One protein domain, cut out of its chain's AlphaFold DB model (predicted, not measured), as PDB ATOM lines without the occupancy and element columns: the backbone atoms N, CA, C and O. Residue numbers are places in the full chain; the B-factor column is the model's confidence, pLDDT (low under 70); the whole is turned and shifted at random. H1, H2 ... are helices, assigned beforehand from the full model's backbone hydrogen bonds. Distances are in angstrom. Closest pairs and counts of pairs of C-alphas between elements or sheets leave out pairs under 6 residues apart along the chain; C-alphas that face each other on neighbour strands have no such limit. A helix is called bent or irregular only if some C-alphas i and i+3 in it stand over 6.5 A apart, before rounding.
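This is residues 9 to 76 of the 167 residues of an uncharacterized protein of Roseburia intestinalis (UniProt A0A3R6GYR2). One long straight helix, H4, reaches away as an arm from a small head of three short helices, H1, H2 and H3, which have few contacts with one another. H4 makes a corner with the end of H3, and its residues 50 to 75, with residue 76 after them, stick out free and give the domain its length. The printed part has 68 residues with four named helices, in the order H1, H2, H3, H4, and no named strand; the class is all helix. The whole is extended, with a radius of gyration of the C-alphas of 17.7 A, and the C-alphas span 59 by 28 by 14 A along their three main axes.

H1 is residues 9 to 17, 12.3 A from first to last C-alpha, and begins at C-alpha 9 at (-40.498, -45.344, -0.518). H2 is residues 20 to 29, 14.2 A long. H3 is residues 32 to 40, 12.5 A long. H4 is residues 42 to 75, 34 residues and 48.6 A long, from C-alpha 42 at (-36.040, -51.754, 17.216) to C-alpha 75 at (-39.536, -13.222, 46.672). No helix is bent or irregular.

H1 and H2 are close but not clearly touching; their closest C-alphas, those of Leu 15 and Lys 23, are 6.2 A apart. They run opposite ways at a steep tilt of 52 degrees. H1 and H3 are also close but not clearly touching, with the closest C-alphas, those of Leu 11 and Phe 36, 6.9 A apart. Their lines are about perpendicular, but only just, at 72 degrees. H2 and H3 meet only through their link. H3 and H4 touch only at the corner by their link, H4 with residues 44 to 48 alone; the closest C-alphas, those of Met 38 and Phe 45, are 4.7 A apart. They run opposite ways at a steep tilt of 69 degrees, only just short of about perpendicular. H4 is apart from H1 and from H2. In H1, H2, H3 and H4 every O i to N i+4 pair is within hydrogen-bond range.

The C-alphas of Glu 9 and Gly 76, the first and last printed residues, are the two farthest apart in the domain, at 59.2 A. Residues 16 to 22, of which 20 to 22 belong to H2, stand free, as do residues 50 to 76. The body without these stretches has 34 residues and spans 24 by 20 by 12 A. The links H1 to H2, H2 to H3 and H3 to H4 are tight, and the printed part has no cut. The mean pLDDT of the printed part is 85.0; residues 72, 73 and 76 are under 70.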
ATOM      1  N   GLU A   9     -39.256 -45.861   0.057       88.50
ATOM      2  CA  GLU A   9     -40.498 -45.344  -0.518       88.50
ATOM      3  C   GLU A   9     -41.582 -45.206   0.560       88.50
ATOM      4  O   GLU A   9     -42.214 -44.152   0.651       88.50
ATOM      5  N   ASP A  10     -41.692 -46.187   1.465       89.81
ATOM      6  CA  ASP A  10     -42.583 -46.114   2.632       89.81
ATOM      7  C   ASP A  10     -42.238 -44.920   3.539       89.81
ATOM      8  O   ASP A  10     -43.123 -44.170   3.957       89.81
ATOM      9  N   LEU A  11     -40.943 -44.696   3.807       88.69
ATOM     10  CA  LEU A  11     -40.473 -43.557   4.606       88.69
ATOM     11  C   LEU A  11     -40.795 -42.214   3.932       88.69
ATOM     12  O   LEU A  11     -41.243 -41.281   4.597       88.69
ATOM     13  N   LEU A  12     -40.585 -42.095   2.620       88.19
ATOM     14  CA  LEU A  12     -40.877 -40.865   1.878       88.19
ATOM     15  C   LEU A  12     -42.377 -40.560   1.842       88.19
ATOM     16  O   LEU A  12     -42.765 -39.404   2.027       88.19
ATOM     17  N   LEU A  13     -43.223 -41.577   1.652       89.38
ATOM     18  CA  LEU A  13     -44.677 -41.433   1.725       89.38
ATOM     19  C   LEU A  13     -45.117 -40.972   3.120       89.38
ATOM     20  O   LEU A  13     -45.893 -40.021   3.229       89.38
ATOM     21  N   ALA A  14     -44.564 -41.569   4.178       90.38
ATOM     22  CA  ALA A  14     -44.842 -41.164   5.553       90.38
ATOM     23  C   ALA A  14     -44.434 -39.703   5.809       90.38
ATOM     24  O   ALA A  14     -45.252 -38.918   6.287       90.38
ATOM     25  N   LEU A  15     -43.219 -39.302   5.421       89.00
ATOM     26  CA  LEU A  15     -42.736 -37.924   5.563       89.00
ATOM     27  C   LEU A  15     -43.599 -36.918   4.793       89.00
ATOM     28  O   LEU A  15     -43.845 -35.824   5.287       89.00
ATOM     29  N   ASN A  16     -44.070 -37.267   3.597       88.94
ATOM     30  CA  ASN A  16     -44.933 -36.397   2.794       88.94
ATOM     31  C   ASN A  16     -46.370 -36.306   3.321       88.94
ATOM     32  O   ASN A  16     -47.077 -35.368   2.972       88.94
ATOM     33  N   SER A  17     -46.793 -37.256   4.156       90.38
ATOM     34  CA  SER A  17     -48.090 -37.215   4.841       90.38
ATOM     35  C   SER A  17     -48.066 -36.410   6.146       90.38
ATOM     36  O   SER A  17     -49.121 -36.121   6.713       90.38
ATOM     37  N   MET A  18     -46.874 -36.060   6.642       91.38
ATOM     38  CA  MET A  18     -46.722 -35.241   7.839       91.38
ATOM     39  C   MET A  18     -47.042 -33.777   7.548       91.38
ATOM     40  O   MET A  18     -46.792 -33.265   6.461       91.38
ATOM     41  N   ASP A  19     -47.528 -33.096   8.581       95.06
ATOM     42  CA  ASP A  19     -47.572 -31.640   8.607       95.06
ATOM     43  C   ASP A  19     -46.178 -31.041   8.328       95.06
ATOM     44  O   ASP A  19     -45.167 -31.547   8.831       95.06
ATOM     45  N   GLU A  20     -46.122 -29.974   7.525       91.38
ATOM     46  CA  GLU A  20     -44.862 -29.403   7.032       91.38
ATOM     47  C   GLU A  20     -43.959 -28.896   8.162       91.38
ATOM     48  O   GLU A  20     -42.740 -29.057   8.077       91.38
ATOM     49  N   GLU A  21     -44.507 -28.367   9.262       91.50
ATOM     50  CA  GLU A  21     -43.680 -27.939  10.397       91.50
ATOM     51  C   GLU A  21     -43.016 -29.139  11.076       91.50
ATOM     52  O   GLU A  21     -41.817 -29.117  11.370       91.50
ATOM     53  N   LYS A  22     -43.772 -30.226  11.273       85.56
ATOM     54  CA  LYS A  22     -43.258 -31.465  11.878       85.56
ATOM     55  C   LYS A  22     -42.203 -32.118  10.997       85.56
ATOM     56  O   LYS A  22     -41.144 -32.511  11.487       85.56
ATOM     57  N   LYS A  23     -42.475 -32.199   9.694       87.81
ATOM     58  CA  LYS A  23     -41.552 -32.728   8.688       87.81
ATOM     59  C   LYS A  23     -40.266 -31.906   8.644       87.81
ATOM     60  O   LYS A  23     -39.174 -32.473   8.688       87.81
ATOM     61  N   HIS A  24     -40.381 -30.581   8.609       89.94
ATOM     62  CA  HIS A  24     -39.232 -29.685   8.588       89.94
ATOM     63  C   HIS A  24     -38.376 -29.828   9.852       89.94
ATOM     64  O   HIS A  24     -37.154 -29.956   9.758       89.94
ATOM     65  N   LEU A  25     -39.003 -29.870  11.031       87.19
ATOM     66  CA  LEU A  25     -38.304 -30.052  12.302       87.19
ATOM     67  C   LEU A  25     -37.553 -31.390  12.359       87.19
ATOM     68  O   LEU A  25     -36.387 -31.428  12.765       87.19
ATOM     69  N   LEU A  26     -38.198 -32.477  11.925       85.06
ATOM     70  CA  LEU A  26     -37.612 -33.816  11.917       85.06
ATOM     71  C   LEU A  26     -36.390 -33.884  10.990       85.06
ATOM     72  O   LEU A  26     -35.322 -34.328  11.407       85.06
ATOM     73  N   LEU A  27     -36.515 -33.365   9.766       85.62
ATOM     74  CA  LEU A  27     -35.446 -33.393   8.761       85.62
ATOM     75  C   LEU A  27     -34.295 -32.423   9.056       85.62
ATOM     76  O   LEU A  27     -33.177 -32.636   8.589       85.62
ATOM     77  N   LYS A  28     -34.530 -31.376   9.854       88.81
ATOM     78  CA  LYS A  28     -33.460 -30.510  10.369       88.81
ATOM     79  C   LYS A  28     -32.598 -31.223  11.415       88.81
ATOM     80  O   LYS A  28     -31.433 -30.870  11.589       88.81
ATOM     81  N   SER A  29     -33.180 -32.194  12.111       81.75
ATOM     82  CA  SER A  29     -32.593 -32.808  13.304       81.75
ATOM     83  C   SER A  29     -31.989 -34.187  13.030       81.75
ATOM     84  O   SER A  29     -31.051 -34.582  13.718       81.75
ATOM     85  N   VAL A  30     -32.496 -34.917  12.030       85.50
ATOM     86  CA  VAL A  30     -32.092 -36.299  11.731       85.50
ATOM     87  C   VAL A  30     -31.974 -36.509  10.221       85.50
ATOM     88  O   VAL A  30     -32.823 -36.065   9.447       85.50
ATOM     89  N   LYS A  31     -30.922 -37.210   9.782       88.69
ATOM     90  CA  LYS A  31     -30.754 -37.577   8.369       88.69
ATOM     91  C   LYS A  31     -31.750 -38.667   7.971       88.69
ATOM     92  O   LYS A  31     -32.064 -39.553   8.759       88.69
ATOM     93  N   ILE A  32     -32.173 -38.655   6.707       87.75
ATOM     94  CA  ILE A  32     -33.119 -39.645   6.161       87.75
ATOM     95  C   ILE A  32     -32.573 -41.080   6.263       87.75
ATOM     96  O   ILE A  32     -33.335 -41.989   6.571       87.75
ATOM     97  N   SER A  33     -31.266 -41.285   6.061       88.25
ATOM     98  CA  SER A  33     -30.621 -42.596   6.245       88.25
ATOM     99  C   SER A  33     -30.785 -43.122   7.668       88.25
ATOM    100  O   SER A  33     -31.115 -44.285   7.871       88.25
ATOM    101  N   ASP A  34     -30.607 -42.246   8.652       87.25
ATOM    102  CA  ASP A  34     -30.634 -42.615  10.061       87.25
ATOM    103  C   ASP A  34     -32.079 -42.886  10.499       87.25
ATOM    104  O   ASP A  34     -32.331 -43.844  11.223       87.25
ATOM    105  N   LEU A  35     -33.048 -42.110   9.993       88.56
ATOM    106  CA  LEU A  35     -34.481 -42.387  10.164       88.56
ATOM    107  C   LEU A  35     -34.858 -43.756   9.595       88.56
ATOM    108  O   LEU A  35     -35.578 -44.516  10.240       88.56
ATOM    109  N   PHE A  36     -34.355 -44.082   8.403       89.31
ATOM    110  CA  PHE A  36     -34.616 -45.363   7.764       89.31
ATOM    111  C   PHE A  36     -34.041 -46.539   8.563       89.31
ATOM    112  O   PHE A  36     -34.705 -47.564   8.734       89.31
ATOM    113  N   GLU A  37     -32.828 -46.382   9.097       88.69
ATOM    114  CA  GLU A  37     -32.212 -47.369   9.984       88.69
ATOM    115  C   GLU A  37     -32.961 -47.512  11.311       88.69
ATOM    116  O   GLU A  37     -33.131 -48.634  11.784       88.69
ATOM    117  N   MET A  38     -33.429 -46.410  11.906       89.38
ATOM    118  CA  MET A  38     -34.240 -46.442  13.127       89.38
ATOM    119  C   MET A  38     -35.574 -47.154  12.890       89.38
ATOM    120  O   MET A  38     -35.963 -47.986  13.698       89.38
ATOM    121  N   MET A  39     -36.260 -46.901  11.772       86.44
ATOM    122  CA  MET A  39     -37.524 -47.581  11.452       86.44
ATOM    123  C   MET A  39     -37.376 -49.097  11.285       86.44
ATOM    124  O   MET A  39     -38.327 -49.838  11.526       86.44
ATOM    125  N   ASN A  40     -36.202 -49.556  10.851       89.69
ATOM    126  CA  ASN A  40     -35.929 -50.964  10.576       89.69
ATOM    127  C   ASN A  40     -35.183 -51.689  11.701       89.69
ATOM    128  O   ASN A  40     -34.927 -52.882  11.559       89.69
ATOM    129  N   SER A  41     -34.830 -51.007  12.792       90.44
ATOM    130  CA  SER A  41     -34.122 -51.616  13.916       90.44
ATOM    131  C   SER A  41     -34.687 -51.129  15.242       90.44
ATOM    132  O   SER A  41     -34.501 -49.975  15.633       90.44
ATOM    133  N   GLU A  42     -35.357 -52.038  15.951       86.69
ATOM    134  CA  GLU A  42     -36.040 -51.754  17.216       86.69
ATOM    135  C   GLU A  42     -35.064 -51.198  18.259       86.69
ATOM    136  O   GLU A  42     -35.314 -50.147  18.844       86.69
ATOM    137  N   GLY A  43     -33.873 -51.793  18.385       88.06
ATOM    138  CA  GLY A  43     -32.851 -51.304  19.313       88.06
ATOM    139  C   GLY A  43     -32.333 -49.895  18.985       88.06
ATOM    140  O   GLY A  43     -32.054 -49.110  19.894       88.06
ATOM    141  N   LYS A  44     -32.221 -49.529  17.698       87.69
ATOM    142  CA  LYS A  44     -31.840 -48.158  17.304       87.69
ATOM    143  C   LYS A  44     -32.961 -47.168  17.593       87.69
ATOM    144  O   LYS A  44     -32.675 -46.071  18.073       87.69
ATOM    145  N   PHE A  45     -34.207 -47.553  17.326       88.19
ATOM    146  CA  PHE A  45     -35.382 -46.747  17.638       88.19
ATOM    147  C   PHE A  45     -35.499 -46.483  19.144       88.19
ATOM    148  O   PHE A  45     -35.573 -45.328  19.560       88.19
ATOM    149  N   GLU A  46     -35.432 -47.526  19.971       89.38
ATOM    150  CA  GLU A  46     -35.507 -47.414  21.432       89.38
ATOM    151  C   GLU A  46     -34.387 -46.541  22.004       89.38
ATOM    152  O   GLU A  46     -34.630 -45.697  22.868       89.38
ATOM    153  N   ASN A  47     -33.157 -46.689  21.503       88.25
ATOM    154  CA  ASN A  47     -32.036 -45.871  21.955       88.25
ATOM    155  C   ASN A  47     -32.200 -44.393  21.557       88.25
ATOM    156  O   ASN A  47     -31.908 -43.497  22.352       88.25
ATOM    157  N   ALA A  48     -32.702 -44.122  20.348       85.44
ATOM    158  CA  ALA A  48     -33.013 -42.765  19.910       85.44
ATOM    159  C   ALA A  48     -34.117 -42.135  20.774       85.44
ATOM    160  O   ALA A  48     -33.950 -41.008  21.243       85.44
ATOM    161  N   MET A  49     -35.188 -42.880  21.059       86.12
ATOM    162  CA  MET A  49     -36.266 -42.438  21.949       86.12
ATOM    163  C   MET A  49     -35.755 -42.146  23.363       86.12
ATOM    164  O   MET A  49     -36.030 -41.078  23.902       86.12
ATOM    165  N   LYS A  50     -34.916 -43.019  23.928       87.25
ATOM    166  CA  LYS A  50     -34.315 -42.813  25.252       87.25
ATOM    167  C   LYS A  50     -33.451 -41.552  25.323       87.25
ATOM    168  O   LYS A  50     -33.481 -40.847  26.330       87.25
ATOM    169  N   ASN A  51     -32.689 -41.250  24.272       84.50
ATOM    170  CA  ASN A  51     -31.908 -40.014  24.208       84.50
ATOM    171  C   ASN A  51     -32.819 -38.781  24.173       84.50
ATOM    172  O   ASN A  51     -32.551 -37.804  24.872       84.50
ATOM    173  N   VAL A  52     -33.912 -38.827  23.404       84.62
ATOM    174  CA  VAL A  52     -34.920 -37.754  23.390       84.62
ATOM    175  C   VAL A  52     -35.530 -37.570  24.780       84.62
ATOM    176  O   VAL A  52     -35.564 -36.442  25.269       84.62
ATOM    177  N   ASP A  53     -35.915 -38.652  25.458       83.25
ATOM    178  CA  ASP A  53     -36.464 -38.597  26.819       83.25
ATOM    179  C   ASP A  53     -35.473 -37.984  27.817       83.25
ATOM    180  O   ASP A  53     -35.855 -37.171  28.660       83.25
ATOM    181  N   GLN A  54     -34.181 -38.304  27.699       81.69
ATOM    182  CA  GLN A  54     -33.133 -37.689  28.516       81.69
ATOM    183  C   GLN A  54     -33.002 -36.186  28.259       81.69
ATOM    184  O   GLN A  54     -32.888 -35.417  29.215       81.69
ATOM    185  N   TYR A  55     -33.052 -35.743  26.998       81.12
ATOM    186  CA  TYR A  55     -33.047 -34.315  26.673       81.12
ATOM    187  C   TYR A  55     -34.289 -33.607  27.213       81.12
ATOM    188  O   TYR A  55     -34.166 -32.523  27.779       81.12
ATOM    189  N   VAL A  56     -35.473 -34.214  27.092       86.81
ATOM    190  CA  VAL A  56     -36.717 -33.673  27.661       86.81
ATOM    191  C   VAL A  56     -36.595 -33.537  29.177       86.81
ATOM    192  O   VAL A  56     -36.865 -32.460  29.708       86.81
ATOM    193  N   ALA A  57     -36.118 -34.575  29.869       85.06
ATOM    194  CA  ALA A  57     -35.893 -34.538  31.312       85.06
ATOM    195  C   ALA A  57     -34.888 -33.442  31.709       85.06
ATOM    196  O   ALA A  57     -35.097 -32.723  32.687       85.06
ATOM    197  N   TRP A  58     -33.822 -33.264  30.927       79.62
ATOM    198  CA  TRP A  58     -32.830 -32.215  31.152       79.62
ATOM    199  C   TRP A  58     -33.413 -30.808  30.969       79.62
ATOM    200  O   TRP A  58     -33.213 -29.944  31.822       79.62
ATOM    201  N   TYR A  59     -34.196 -30.575  29.910       81.62
ATOM    202  CA  TYR A  59     -34.870 -29.291  29.696       81.62
ATOM    203  C   TYR A  59     -35.922 -28.997  30.771       81.62
ATOM    204  O   TYR A  59     -36.013 -27.856  31.223       81.62
ATOM    205  N   GLN A  60     -36.667 -30.004  31.233       86.56
ATOM    206  CA  GLN A  60     -37.595 -29.864  32.360       86.56
ATOM    207  C   GLN A  60     -36.861 -29.511  33.660       86.56
ATOM    208  O   GLN A  60     -37.317 -28.644  34.405       86.56
ATOM    209  N   LEU A  61     -35.700 -30.123  33.917       84.44
ATOM    210  CA  LEU A  61     -34.866 -29.798  35.074       84.44
ATOM    211  C   LEU A  61     -34.359 -28.351  35.013       84.44
ATOM    212  O   LEU A  61     -34.457 -27.623  36.000       84.44
ATOM    213  N   ILE A  62     -33.874 -27.907  33.850       80.69
ATOM    214  CA  ILE A  62     -33.469 -26.510  33.636       80.69
ATOM    215  C   ILE A  62     -34.647 -25.568  33.845       80.69
ATOM    216  O   ILE A  62     -34.502 -24.562  34.533       80.69
ATOM    217  N   GLN A  63     -35.817 -25.886  33.291       88.38
ATOM    218  CA  GLN A  63     -37.018 -25.083  33.477       88.38
ATOM    219  C   GLN A  63     -37.381 -24.962  34.963       88.38
ATOM    220  O   GLN A  63     -37.661 -23.859  35.427       88.38
ATOM    221  N   ALA A  64     -37.319 -26.059  35.723       85.94
ATOM    222  CA  ALA A  64     -37.563 -26.053  37.163       85.94
ATOM    223  C   ALA A  64     -36.535 -25.194  37.918       85.94
ATOM    224  O   ALA A  64     -36.910 -24.418  38.795       85.94
ATOM    225  N   TYR A  65     -35.252 -25.272  37.558       79.00
ATOM    226  CA  TYR A  65     -34.209 -24.428  38.147       79.00
ATOM    227  C   TYR A  65     -34.381 -22.951  37.809       79.00
ATOM    228  O   TYR A  65     -34.211 -22.110  38.687       79.00
ATOM    229  N   LEU A  66     -34.759 -22.620  36.574       79.75
ATOM    230  CA  LEU A  66     -35.044 -21.245  36.166       79.75
ATOM    231  C   LEU A  66     -36.284 -20.692  36.873       79.75
ATOM    232  O   LEU A  66     -36.267 -19.541  37.299       79.75
ATOM    233  N   MET A  67     -37.329 -21.505  37.048       86.69
ATOM    234  CA  MET A  67     -38.508 -21.133  37.834       86.69
ATOM    235  C   MET A  67     -38.162 -20.933  39.306       86.69
ATOM    236  O   MET A  67     -38.533 -19.911  39.863       86.69
ATOM    237  N   ASN A  68     -37.384 -21.831  39.914       79.38
ATOM    238  CA  ASN A  68     -36.913 -21.668  41.292       79.38
ATOM    239  C   ASN A  68     -36.053 -20.406  41.449       79.38
ATOM    240  O   ASN A  68     -36.221 -19.652  42.403       79.38
ATOM    241  N   LEU A  69     -35.148 -20.152  40.499       72.56
ATOM    242  CA  LEU A  69     -34.337 -18.940  40.471       72.56
ATOM    243  C   LEU A  69     -35.221 -17.698  40.355       72.56
ATOM    244  O   LEU A  69     -34.995 -16.738  41.080       72.56
ATOM    245  N   LYS A  70     -36.231 -17.717  39.482       81.19
ATOM    246  CA  LYS A  70     -37.194 -16.627  39.318       81.19
ATOM    247  C   LYS A  70     -38.028 -16.400  40.580       81.19
ATOM    248  O   LYS A  70     -38.132 -15.264  41.014       81.19
ATOM    249  N   GLU A  71     -38.578 -17.452  41.180       82.00
ATOM    250  CA  GLU A  71     -39.351 -17.379  42.429       82.00
ATOM    251  C   GLU A  71     -38.514 -16.809  43.558       82.00
ATOM    252  O   GLU A  71     -38.963 -15.903  44.258       82.00
ATOM    253  N   LYS A  72     -37.266 -17.281  43.688       65.62
ATOM    254  CA  LYS A  72     -36.303 -16.635  44.563       65.62
ATOM    255  C   LYS A  72     -36.251 -15.160  44.182       65.62
ATOM    256  O   LYS A  72     -36.560 -14.368  45.062       65.62
ATOM    257  N   LEU A  73     -35.932 -14.812  42.917       66.25
ATOM    258  CA  LEU A  73     -35.717 -13.439  42.392       66.25
ATOM    259  C   LEU A  73     -36.878 -12.483  42.698       66.25
ATOM    260  O   LEU A  73     -36.652 -11.325  43.046       66.25
ATOM    261  N   GLU A  74     -38.103 -12.985  42.644       74.50
ATOM    262  CA  GLU A  74     -39.328 -12.246  42.933       74.50
ATOM    263  C   GLU A  74     -39.636 -12.162  44.436       74.50
ATOM    264  O   GLU A  74     -40.152 -11.145  44.893       74.50
ATOM    265  N   SER A  75     -39.298 -13.192  45.219       74.44
ATOM    266  CA  SER A  75     -39.536 -13.222  46.672       74.44
ATOM    267  C   SER A  75     -38.643 -12.263  47.466       74.44
ATOM    268  O   SER A  75     -38.990 -11.886  48.583       74.44
ATOM    269  N   GLY A  76     -37.493 -11.868  46.913       56.06
ATOM    270  CA  GLY A  76     -36.504 -11.074  47.642       56.06
ATOM    271  C   GLY A  76     -35.602 -11.887  48.581       56.06
ATOM    272  O   GLY A  76     -34.732 -11.297  49.220       56.06
TER     273      GLY A  76